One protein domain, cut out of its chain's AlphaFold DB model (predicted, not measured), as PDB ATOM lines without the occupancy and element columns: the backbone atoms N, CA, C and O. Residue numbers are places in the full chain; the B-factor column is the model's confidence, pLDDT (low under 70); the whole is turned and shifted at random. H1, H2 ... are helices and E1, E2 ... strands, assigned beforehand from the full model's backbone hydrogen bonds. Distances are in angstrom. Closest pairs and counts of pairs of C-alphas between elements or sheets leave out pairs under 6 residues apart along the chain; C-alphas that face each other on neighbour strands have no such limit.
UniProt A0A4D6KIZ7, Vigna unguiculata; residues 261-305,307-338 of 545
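AT A GLANCE: This is residues 261 to 305 and 307 to 338 of the 545 residues of a protein of Vigna unguiculata (UniProt A0A4D6KIZ7). A small sheet of three parallel strands has H2 on it, near its E1 edge, while H1 lies away from the sheet at one end. The printed part has 77 residues, in the order E1, H1, H2, E2, E3, sheet order E1 E2 E3, class mixed. It is only just compact, close to loose, radius of gyration of the C-alphas 13.6 A, and flat, spanning 41 by 31 by 17 A.

HOW THE PARTS SIT: E1, residues 261 to 265, is parallel to E2, residues 308 to 314, at 23 degrees, with N 263 and O 311 at 2.8 A, within hydrogen-bond range. H1, residues 269 to 282, is not on the sheet. H2, residues 291 to 299, is apart from H1 and on the sheet at a height of 7.3 A; its closest C-alphas with E1 are Lys 291 and Met 265, 7.7 A. E3, residues 332 to 336, is parallel to E2 at 30 degrees, N 310 and O 333 at 2.9 A. In H1 and H2 every O i to N i+4 pair is within range.

IN THESE COORDINATES: E1 begins at C-alpha 261 (175.661, 148.115, 176.342). H1 measures 20.0 A and E2 18.9 A. E3 ends at C-alpha 336 (170.260, 139.354, 183.375).

THE WHOLE: Residue 306 is not printed, leaving 6.2 A between C-alphas 305 and 307. The E2 to E3 link is long. Low-confidence residues include 315 to 327.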
ATOM      1  N   VAL A 261     174.588 147.770 175.409       74.50
ATOM      2  CA  VAL A 261     175.661 148.115 176.342       74.50
ATOM      3  C   VAL A 261     175.829 146.945 177.296       74.50
ATOM      4  O   VAL A 261     174.907 146.610 178.034       74.50
ATOM      5  N   ALA A 262     176.996 146.306 177.281       73.75
ATOM      6  CA  ALA A 262     177.333 145.283 178.262       73.75
ATOM      7  C   ALA A 262     177.989 145.931 179.485       73.75
ATOM      8  O   ALA A 262     178.987 146.640 179.359       73.75
ATOM      9  N   VAL A 263     177.441 145.670 180.668       79.75
ATOM     10  CA  VAL A 263     177.896 146.240 181.935       79.75
ATOM     11  C   VAL A 263     178.219 145.100 182.890       79.75
ATOM     12  O   VAL A 263     177.341 144.343 183.296       79.75
ATOM     13  N   HIS A 264     179.488 144.984 183.270       80.81
ATOM     14  CA  HIS A 264     179.889 144.093 184.354       80.81
ATOM     15  C   HIS A 264     179.744 144.832 185.687       80.81
ATOM     16  O   HIS A 264     180.505 145.749 185.992       80.81
ATOM     17  N   MET A 265     178.738 144.448 186.467       78.06
ATOM     18  CA  MET A 265     178.423 145.048 187.757       78.06
ATOM     19  C   MET A 265     178.992 144.186 188.879       78.06
ATOM     20  O   MET A 265     178.421 143.167 189.264       78.06
ATOM     21  N   ARG A 266     180.113 144.639 189.437       77.75
ATOM     22  CA  ARG A 266     180.733 144.045 190.621       77.75
ATOM     23  C   ARG A 266     180.402 144.908 191.838       77.75
ATOM     24  O   ARG A 266     181.127 145.847 192.148       77.75
ATOM     25  N   ILE A 267     179.244 144.657 192.449       79.31
ATOM     26  CA  ILE A 267     178.676 145.471 193.546       79.31
ATOM     27  C   ILE A 267     178.409 144.654 194.819       79.31
ATOM     28  O   ILE A 267     177.663 145.080 195.700       79.31
ATOM     29  N   GLU A 268     178.992 143.463 194.919       79.94
ATOM     30  CA  GLU A 268     178.859 142.591 196.080       79.94
ATOM     31  C   GLU A 268     179.495 143.239 197.316       79.94
ATOM     32  O   GLU A 268     180.477 143.977 197.223       79.94
ATOM     33  N   ILE A 269     178.937 142.959 198.496       75.19
ATOM     34  CA  ILE A 269     179.358 143.589 199.757       75.19
ATOM     35  C   ILE A 269     180.849 143.344 200.038       75.19
ATOM     36  O   ILE A 269     181.564 144.265 200.429       75.19
ATOM     37  N   ASP A 270     181.333 142.123 199.808       72.75
ATOM     38  CA  ASP A 270     182.739 141.745 199.980       72.75
ATOM     39  C   ASP A 270     183.660 142.497 199.010       72.75
ATOM     40  O   ASP A 270     184.693 143.036 199.422       72.75
ATOM     41  N   TRP A 271     183.252 142.617 197.744       77.06
ATOM     42  CA  TRP A 271     183.978 143.402 196.753       77.06
ATOM     43  C   TRP A 271     183.983 144.898 197.082       77.06
ATOM     44  O   TRP A 271     185.035 145.529 197.020       77.06
ATOM     45  N   MET A 272     182.855 145.476 197.499       81.19
ATOM     46  CA  MET A 272     182.764 146.898 197.843       81.19
ATOM     47  C   MET A 272     183.621 147.256 199.063       81.19
ATOM     48  O   MET A 272     184.280 148.298 199.065       81.19
ATOM     49  N   ILE A 273     183.685 146.377 200.072       79.44
ATOM     50  CA  ILE A 273     184.590 146.534 201.223       79.44
ATOM     51  C   ILE A 273     186.053 146.490 200.767       79.44
ATOM     52  O   ILE A 273     186.868 147.318 201.189       79.44
ATOM     53  N   HIS A 274     186.404 145.532 199.907       78.25
ATOM     54  CA  HIS A 274     187.759 145.419 199.371       78.25
ATOM     55  C   HIS A 274     188.140 146.656 198.545       78.25
ATOM     56  O   HIS A 274     189.186 147.268 198.770       78.25
ATOM     57  N   CYS A 275     187.249 147.071 197.651       80.56
ATOM     58  CA  CYS A 275     187.432 148.204 196.767       80.56
ATOM     59  C   CYS A 275     187.617 149.514 197.555       80.56
ATOM     60  O   CYS A 275     188.575 150.246 197.312       80.56
ATOM     61  N   LYS A 276     186.779 149.793 198.566       87.75
ATOM     62  CA  LYS A 276     186.904 151.018 199.382       87.75
ATOM     63  C   LYS A 276     188.209 151.063 200.181       87.75
ATOM     64  O   LYS A 276     188.791 152.131 200.377       87.75
ATOM     65  N   ASN A 277     188.714 149.907 200.609       85.06
ATOM     66  CA  ASN A 277     190.035 149.820 201.229       85.06
ATOM     67  C   ASN A 277     191.170 150.109 200.239       85.06
ATOM     68  O   ASN A 277     192.163 150.727 200.630       85.06
ATOM     69  N   LEU A 278     191.028 149.683 198.982       78.25
ATOM     70  CA  LEU A 278     191.983 149.969 197.916       78.25
ATOM     71  C   LEU A 278     191.999 151.462 197.561       78.25
ATOM     72  O   LEU A 278     193.069 152.062 197.520       78.25
ATOM     73  N   GLU A 279     190.829 152.080 197.410       89.50
ATOM     74  CA  GLU A 279     190.667 153.527 197.209       89.50
ATOM     75  C   GLU A 279     191.373 154.354 198.288       89.50
ATOM     76  O   GLU A 279     192.139 155.264 197.973       89.50
ATOM     77  N   ARG A 280     191.207 153.977 199.563       88.88
ATOM     78  CA  ARG A 280     191.888 154.630 200.692       88.88
ATOM     79  C   ARG A 280     193.412 154.507 200.617       88.88
ATOM     80  O   ARG A 280     194.110 155.453 200.966       88.88
ATOM     81  N   ARG A 281     193.937 153.356 200.182       88.06
ATOM     82  CA  ARG A 281     195.389 153.137 200.028       88.06
ATOM     83  C   ARG A 281     195.975 153.937 198.867       88.06
ATOM     84  O   ARG A 281     197.120 154.361 198.950       88.06
ATOM     85  N   LEU A 282     195.196 154.116 197.806       83.69
ATOM     86  CA  LEU A 282     195.600 154.817 196.588       83.69
ATOM     87  C   LEU A 282     195.208 156.306 196.589       83.69
ATOM     88  O   LEU A 282     195.489 157.002 195.619       83.69
ATOM     89  N   ASN A 283     194.571 156.788 197.663       91.12
ATOM     90  CA  ASN A 283     194.048 158.147 197.817       91.12
ATOM     91  C   ASN A 283     193.196 158.616 196.617       91.12
ATOM     92  O   ASN A 283     193.384 159.710 196.088       91.12
ATOM     93  N   THR A 284     192.268 157.766 196.172       83.88
ATOM     94  CA  THR A 284     191.349 158.029 195.050       83.88
ATOM     95  C   THR A 284     189.927 157.595 195.404       83.88
ATOM     96  O   THR A 284     189.738 156.776 196.296       83.88
ATOM     97  N   ASN A 285     188.924 158.134 194.713       81.12
ATOM     98  CA  ASN A 285     187.504 157.794 194.872       81.12
ATOM     99  C   ASN A 285     186.836 157.351 193.556       81.12
ATOM    100  O   ASN A 285     185.614 157.408 193.440       81.12
ATOM    101  N   GLN A 286     187.633 156.980 192.550       77.06
ATOM    102  CA  GLN A 286     187.150 156.701 191.192       77.06
ATOM    103  C   GLN A 286     187.035 155.209 190.848       77.06
ATOM    104  O   GLN A 286     186.603 154.877 189.744       77.06
ATOM    105  N   ILE A 287     187.449 154.311 191.744       74.19
ATOM    106  CA  ILE A 287     187.586 152.874 191.463       74.19
ATOM    107  C   ILE A 287     186.276 152.139 191.771       74.19
ATOM    108  O   ILE A 287     185.865 151.260 191.018       74.19
ATOM    109  N   CYS A 288     185.611 152.488 192.870       82.94
ATOM    110  CA  CYS A 288     184.417 151.795 193.334       82.94
ATOM    111  C   CYS A 288     183.163 152.504 192.848       82.94
ATOM    112  O   CYS A 288     182.883 153.615 193.287       82.94
ATOM    113  N   SER A 289     182.369 151.831 192.019       85.62
ATOM    114  CA  SER A 289     181.079 152.340 191.549       85.62
ATOM    115  C   SER A 289     179.928 151.541 192.154       85.62
ATOM    116  O   SER A 289     179.894 150.316 192.064       85.62
ATOM    117  N   GLY A 290     178.982 152.234 192.790       81.38
ATOM    118  CA  GLY A 290     177.747 151.617 193.291       81.38
ATOM    119  C   GLY A 290     176.683 151.474 192.197       81.38
ATOM    120  O   GLY A 290     176.802 152.082 191.136       81.38
ATOM    121  N   LYS A 291     175.592 150.737 192.471       80.81
ATOM    122  CA  LYS A 291     174.482 150.516 191.514       80.81
ATOM    123  C   LYS A 291     174.019 151.817 190.838       80.81
ATOM    124  O   LYS A 291     174.053 151.910 189.618       80.81
ATOM    125  N   LYS A 292     173.646 152.831 191.630       81.44
ATOM    126  CA  LYS A 292     173.140 154.121 191.121       81.44
ATOM    127  C   LYS A 292     174.145 154.841 190.223       81.44
ATOM    128  O   LYS A 292     173.770 155.401 189.204       81.44
ATOM    129  N   GLU A 293     175.420 154.801 190.592       81.94
ATOM    130  CA  GLU A 293     176.486 155.450 189.830       81.94
ATOM    131  C   GLU A 293     176.752 154.736 188.499       81.94
ATOM    132  O   GLU A 293     176.964 155.393 187.485       81.94
ATOM    133  N   ILE A 294     176.694 153.401 188.483       82.50
ATOM    134  CA  ILE A 294     176.823 152.609 187.255       82.50
ATOM    135  C   ILE A 294     175.662 152.915 186.301       82.50
ATOM    136  O   ILE A 294     175.907 153.191 185.129       82.50
ATOM    137  N   VAL A 295     174.422 152.921 186.803       80.44
ATOM    138  CA  VAL A 295     173.228 153.250 186.003       80.44
ATOM    139  C   VAL A 295     173.343 154.660 185.412       80.44
ATOM    140  O   VAL A 295     173.157 154.837 184.211       80.44
ATOM    141  N   GLU A 296     173.744 155.649 186.216       81.50
ATOM    142  CA  GLU A 296     173.917 157.035 185.763       81.50
ATOM    143  C   GLU A 296     175.014 157.173 184.696       81.50
ATOM    144  O   GLU A 296     174.850 157.875 183.699       81.50
ATOM    145  N   ARG A 297     176.145 156.479 184.866       84.56
ATOM    146  CA  ARG A 297     177.239 156.502 183.884       84.56
ATOM    147  C   ARG A 297     176.837 155.851 182.565       84.56
ATOM    148  O   ARG A 297     177.220 156.358 181.517       84.56
ATOM    149  N   VAL A 298     176.061 154.766 182.608       81.94
ATOM    150  CA  VAL A 298     175.551 154.092 181.403       81.94
ATOM    151  C   VAL A 298     174.514 154.961 180.692       81.94
ATOM    152  O   VAL A 298     174.549 155.044 179.467       81.94
ATOM    153  N   ARG A 299     173.657 155.673 181.439       78.75
ATOM    154  CA  ARG A 299     172.697 156.639 180.876       78.75
ATOM    155  C   ARG A 299     173.397 157.754 180.093       78.75
ATOM    156  O   ARG A 299     172.941 158.131 179.021       78.75
ATOM    157  N   ASN A 300     174.523 158.251 180.601       80.19
ATOM    158  CA  ASN A 300     175.230 159.401 180.031       80.19
ATOM    159  C   ASN A 300     176.249 159.051 178.924       80.19
ATOM    160  O   ASN A 300     177.059 159.901 178.546       80.19
ATOM    161  N   ILE A 301     176.246 157.825 178.381       79.62
ATOM    162  CA  ILE A 301     177.126 157.473 177.254       79.62
ATOM    163  C   ILE A 301     176.650 158.219 175.996       79.62
ATOM    164  O   ILE A 301     175.593 157.934 175.430       79.62
ATOM    165  N   ALA A 302     177.459 159.176 175.537       72.81
ATOM    166  CA  ALA A 302     177.164 159.980 174.356       72.81
ATOM    167  C   ALA A 302     177.001 159.106 173.096       72.81
ATOM    168  O   ALA A 302     177.860 158.282 172.782       72.81
ATOM    169  N   GLY A 303     175.911 159.318 172.352       65.50
ATOM    170  CA  GLY A 303     175.628 158.606 171.098       65.50
ATOM    171  C   GLY A 303     174.768 157.344 171.233       65.50
ATOM    172  O   GLY A 303     174.513 156.688 170.220       65.50
ATOM    173  N   LEU A 304     174.282 157.013 172.435       67.44
ATOM    174  CA  LEU A 304     173.277 155.963 172.618       67.44
ATOM    175  C   LEU A 304     171.944 156.359 171.962       67.44
ATOM    176  O   LEU A 304     171.305 157.327 172.366       67.44
ATOM    177  N   LYS A 305     171.518 155.600 170.946       58.97
ATOM    178  CA  LYS A 305     170.188 155.729 170.332       58.97
ATOM    179  C   LYS A 305     169.199 154.843 171.090       58.97
ATOM    180  O   LYS A 305     169.394 153.633 171.138       58.97
ATOM    181  N   PRO A 307     165.490 152.980 171.304       52.25
ATOM    182  CA  PRO A 307     165.644 152.038 172.418       52.25
ATOM    183  C   PRO A 307     166.974 151.257 172.388       52.25
ATOM    184  O   PRO A 307     167.415 150.816 171.328       52.25
ATOM    185  N   VAL A 308     167.589 151.056 173.564       64.88
ATOM    186  CA  VAL A 308     168.860 150.320 173.749       64.88
ATOM    187  C   VAL A 308     168.692 149.213 174.797       64.88
ATOM    188  O   VAL A 308     168.031 149.395 175.821       64.88
ATOM    189  N   VAL A 309     169.291 148.048 174.546       68.19
ATOM    190  CA  VAL A 309     169.339 146.940 175.510       68.19
ATOM    191  C   VAL A 309     170.603 147.064 176.361       68.19
ATOM    192  O   VAL A 309     171.692 147.279 175.830       68.19
ATOM    193  N   VAL A 310     170.481 146.911 177.680       74.56
ATOM    194  CA  VAL A 310     171.626 146.863 178.601       74.56
ATOM    195  C   VAL A 310     171.753 145.449 179.156       74.56
ATOM    196  O   VAL A 310     170.844 144.936 179.805       74.56
ATOM    197  N   TYR A 311     172.884 144.801 178.893       77.06
ATOM    198  CA  TYR A 311     173.183 143.470 179.413       77.06
ATOM    199  C   TYR A 311     173.973 143.587 180.714       77.06
ATOM    200  O   TYR A 311     175.066 144.157 180.716       77.06
ATOM    201  N   LEU A 312     173.442 143.037 181.809       76.50
ATOM    202  CA  LEU A 312     174.094 143.068 183.117       76.50
ATOM    203  C   LEU A 312     174.781 141.730 183.406       76.50
ATOM    204  O   LEU A 312     174.126 140.709 183.609       76.50
ATOM    205  N   ALA A 313     176.113 141.744 183.472       76.50
ATOM    206  CA  ALA A 313     176.893 140.649 184.036       76.50
ATOM    207  C   ALA A 313     177.100 140.918 185.534       76.50
ATOM    208  O   ALA A 313     177.840 141.830 185.905       76.50
ATOM    209  N   VAL A 314     176.429 140.149 186.389       75.31
ATOM    210  CA  VAL A 314     176.459 140.256 187.861       75.31
ATOM    211  C   VAL A 314     176.873 138.911 188.465       75.31
ATOM    212  O   VAL A 314     176.704 137.878 187.820       75.31
ATOM    213  N   ALA A 315     177.417 138.877 189.686       65.50
ATOM    214  CA  ALA A 315     177.669 137.591 190.342       65.50
ATOM    215  C   ALA A 315     176.379 136.862 190.722       65.50
ATOM    216  O   ALA A 315     175.387 137.485 191.100       65.50
ATOM    217  N   ASP A 316     176.458 135.530 190.768       56.84
ATOM    218  CA  ASP A 316     175.333 134.627 191.041       56.84
ATOM    219  C   ASP A 316     174.526 134.972 192.299       56.84
ATOM    220  O   ASP A 316     173.311 134.790 192.342       56.84
ATOM    221  N   LYS A 317     175.184 135.519 193.328       61.41
ATOM    222  CA  LYS A 317     174.539 135.926 194.588       61.41
ATOM    223  C   LYS A 317     173.570 137.106 194.429       61.41
ATOM    224  O   LYS A 317     172.752 137.324 195.317       61.41
ATOM    225  N   LEU A 318     173.669 137.863 193.335       57.56
ATOM    226  CA  LEU A 318     172.821 139.014 193.021       57.56
ATOM    227  C   LEU A 318     171.687 138.671 192.035       57.56
ATOM    228  O   LEU A 318     170.716 139.417 191.989       57.56
ATOM    229  N   LEU A 319     171.753 137.523 191.342       55.03
ATOM    230  CA  LEU A 319     170.772 137.069 190.333       55.03
ATOM    231  C   LEU A 319     169.375 136.730 190.894       55.03
ATOM    232  O   LEU A 319     168.435 136.489 190.145       55.03
ATOM    233  N   ASN A 320     169.225 136.650 192.218       55.16
ATOM    234  CA  ASN A 320     167.935 136.380 192.869       55.16
ATOM    235  C   ASN A 320     167.235 137.657 193.358       55.16
ATOM    236  O   ASN A 320     166.204 137.571 194.023       55.16
ATOM    237  N   ASN A 321     167.800 138.834 193.084       60.75
ATOM    238  CA  ASN A 321     167.277 140.102 193.562       60.75
ATOM    239  C   ASN A 321     166.766 140.950 192.390       60.75
ATOM    240  O   ASN A 321     167.538 141.682 191.776       60.75
ATOM    241  N   SER A 322     165.453 140.902 192.132       57.44
ATOM    242  CA  SER A 322     164.800 141.652 191.044       57.44
ATOM    243  C   SER A 322     165.051 143.162 191.101       57.44
ATOM    244  O   SER A 322     164.999 143.825 190.071       57.44
ATOM    245  N   SER A 323     165.410 143.696 192.277       65.88
ATOM    246  CA  SER A 323     165.746 145.113 192.439       65.88
ATOM    247  C   SER A 323     166.985 145.563 191.666       65.88
ATOM    248  O   SER A 323     167.241 146.761 191.598       65.88
ATOM    249  N   ILE A 324     167.778 144.656 191.079       65.62
ATOM    250  CA  ILE A 324     168.934 145.025 190.248       65.62
ATOM    251  C   ILE A 324     168.532 145.499 188.839       65.62
ATOM    252  O   ILE A 324     169.281 146.263 188.229       65.62
ATOM    253  N   LEU A 325     167.336 145.117 188.377       61.81
ATOM    254  CA  LEU A 325     166.743 145.523 187.095       61.81
ATOM    255  C   LEU A 325     165.917 146.814 187.186       61.81
ATOM    256  O   LEU A 325     165.567 147.385 186.156       61.81
ATOM    257  N   ASP A 326     165.643 147.290 188.399       64.38
ATOM    258  CA  ASP A 326     164.921 148.538 188.648       64.38
ATOM    259  C   ASP A 326     165.853 149.763 188.487       64.38
ATOM    260  O   ASP A 326     167.074 149.634 188.617       64.38
ATOM    261  N   ASP A 327     165.285 150.959 188.285       68.25
ATOM    262  CA  ASP A 327     165.949 152.278 188.113       68.25
ATOM    263  C   ASP A 327     166.408 152.662 186.679       68.25
ATOM    264  O   ASP A 327     167.044 153.706 186.497       68.25
ATOM    265  N   TRP A 328     166.070 151.875 185.647       71.38
ATOM    266  CA  TRP A 328     166.317 152.219 184.232       71.38
ATOM    267  C   TRP A 328     165.139 153.005 183.619       71.38
ATOM    268  O   TRP A 328     163.983 152.711 183.909       71.38
ATOM    269  N   GLU A 329     165.422 154.025 182.794       59.88
ATOM    270  CA  GLU A 329     164.396 154.874 182.151       59.88
ATOM    271  C   GLU A 329     163.584 154.134 181.073       59.88
ATOM    272  O   GLU A 329     164.032 153.150 180.481       59.88
ATOM    273  N   GLU A 330     162.393 154.662 180.780       53.06
ATOM    274  CA  GLU A 330     161.500 154.180 179.725       53.06
ATOM    275  C   GLU A 330     162.222 154.202 178.360       53.06
ATOM    276  O   GLU A 330     162.646 155.247 177.874       53.06
ATOM    277  N   GLY A 331     162.430 153.024 177.760       49.31
ATOM    278  CA  GLY A 331     163.211 152.855 176.523       49.31
ATOM    279  C   GLY A 331     164.616 152.254 176.698       49.31
ATOM    280  O   GLY A 331     165.249 151.918 175.691       49.31
ATOM    281  N   ILE A 332     165.086 152.045 177.936       54.53
ATOM    282  CA  ILE A 332     166.285 151.252 178.251       54.53
ATOM    283  C   ILE A 332     165.863 149.961 178.956       54.53
ATOM    284  O   ILE A 332     165.334 149.993 180.064       54.53
ATOM    285  N   ARG A 333     166.106 148.804 178.328       57.81
ATOM    286  CA  ARG A 333     165.729 147.499 178.899       57.81
ATOM    287  C   ARG A 333     166.956 146.763 179.432       57.81
ATOM    288  O   ARG A 333     167.793 146.329 178.641       57.81
ATOM    289  N   ALA A 334     167.042 146.600 180.753       45.25
ATOM    290  CA  ALA A 334     168.063 145.779 181.403       45.25
ATOM    291  C   ALA A 334     167.669 144.291 181.410       45.25
ATOM    292  O   ALA A 334     166.500 143.959 181.624       45.25
ATOM    293  N   VAL A 335     168.630 143.394 181.160       55.25
ATOM    294  CA  VAL A 335     168.419 141.933 181.160       55.25
ATOM    295  C   VAL A 335     169.589 141.223 181.855       55.25
ATOM    296  O   VAL A 335     170.749 141.571 181.624       55.25
ATOM    297  N   GLU A 336     169.287 140.220 182.686       51.06
ATOM    298  CA  GLU A 336     170.260 139.354 183.375       51.06
ATOM    299  C   GLU A 336     170.496 138.032 182.623       51.06
ATOM    300  O   GLU A 336     169.582 137.478 182.012       51.06
ATOM    301  N   GLY A 337     171.717 137.487 182.696       41.78
ATOM    302  CA  GLY A 337     172.056 136.172 182.140       41.78
ATOM    303  C   GLY A 337     172.139 135.082 183.213       41.78
ATOM    304  O   GLY A 337     173.010 135.147 184.075       41.78
ATOM    305  N   LYS A 338     171.295 134.043 183.128       38.22
ATOM    306  CA  LYS A 338     171.384 132.831 183.963       38.22
ATOM    307  C   LYS A 338     171.884 131.657 183.116       38.22
ATOM    308  O   LYS A 338     171.245 131.301 182.131       38.22
TER     309      LYS A 338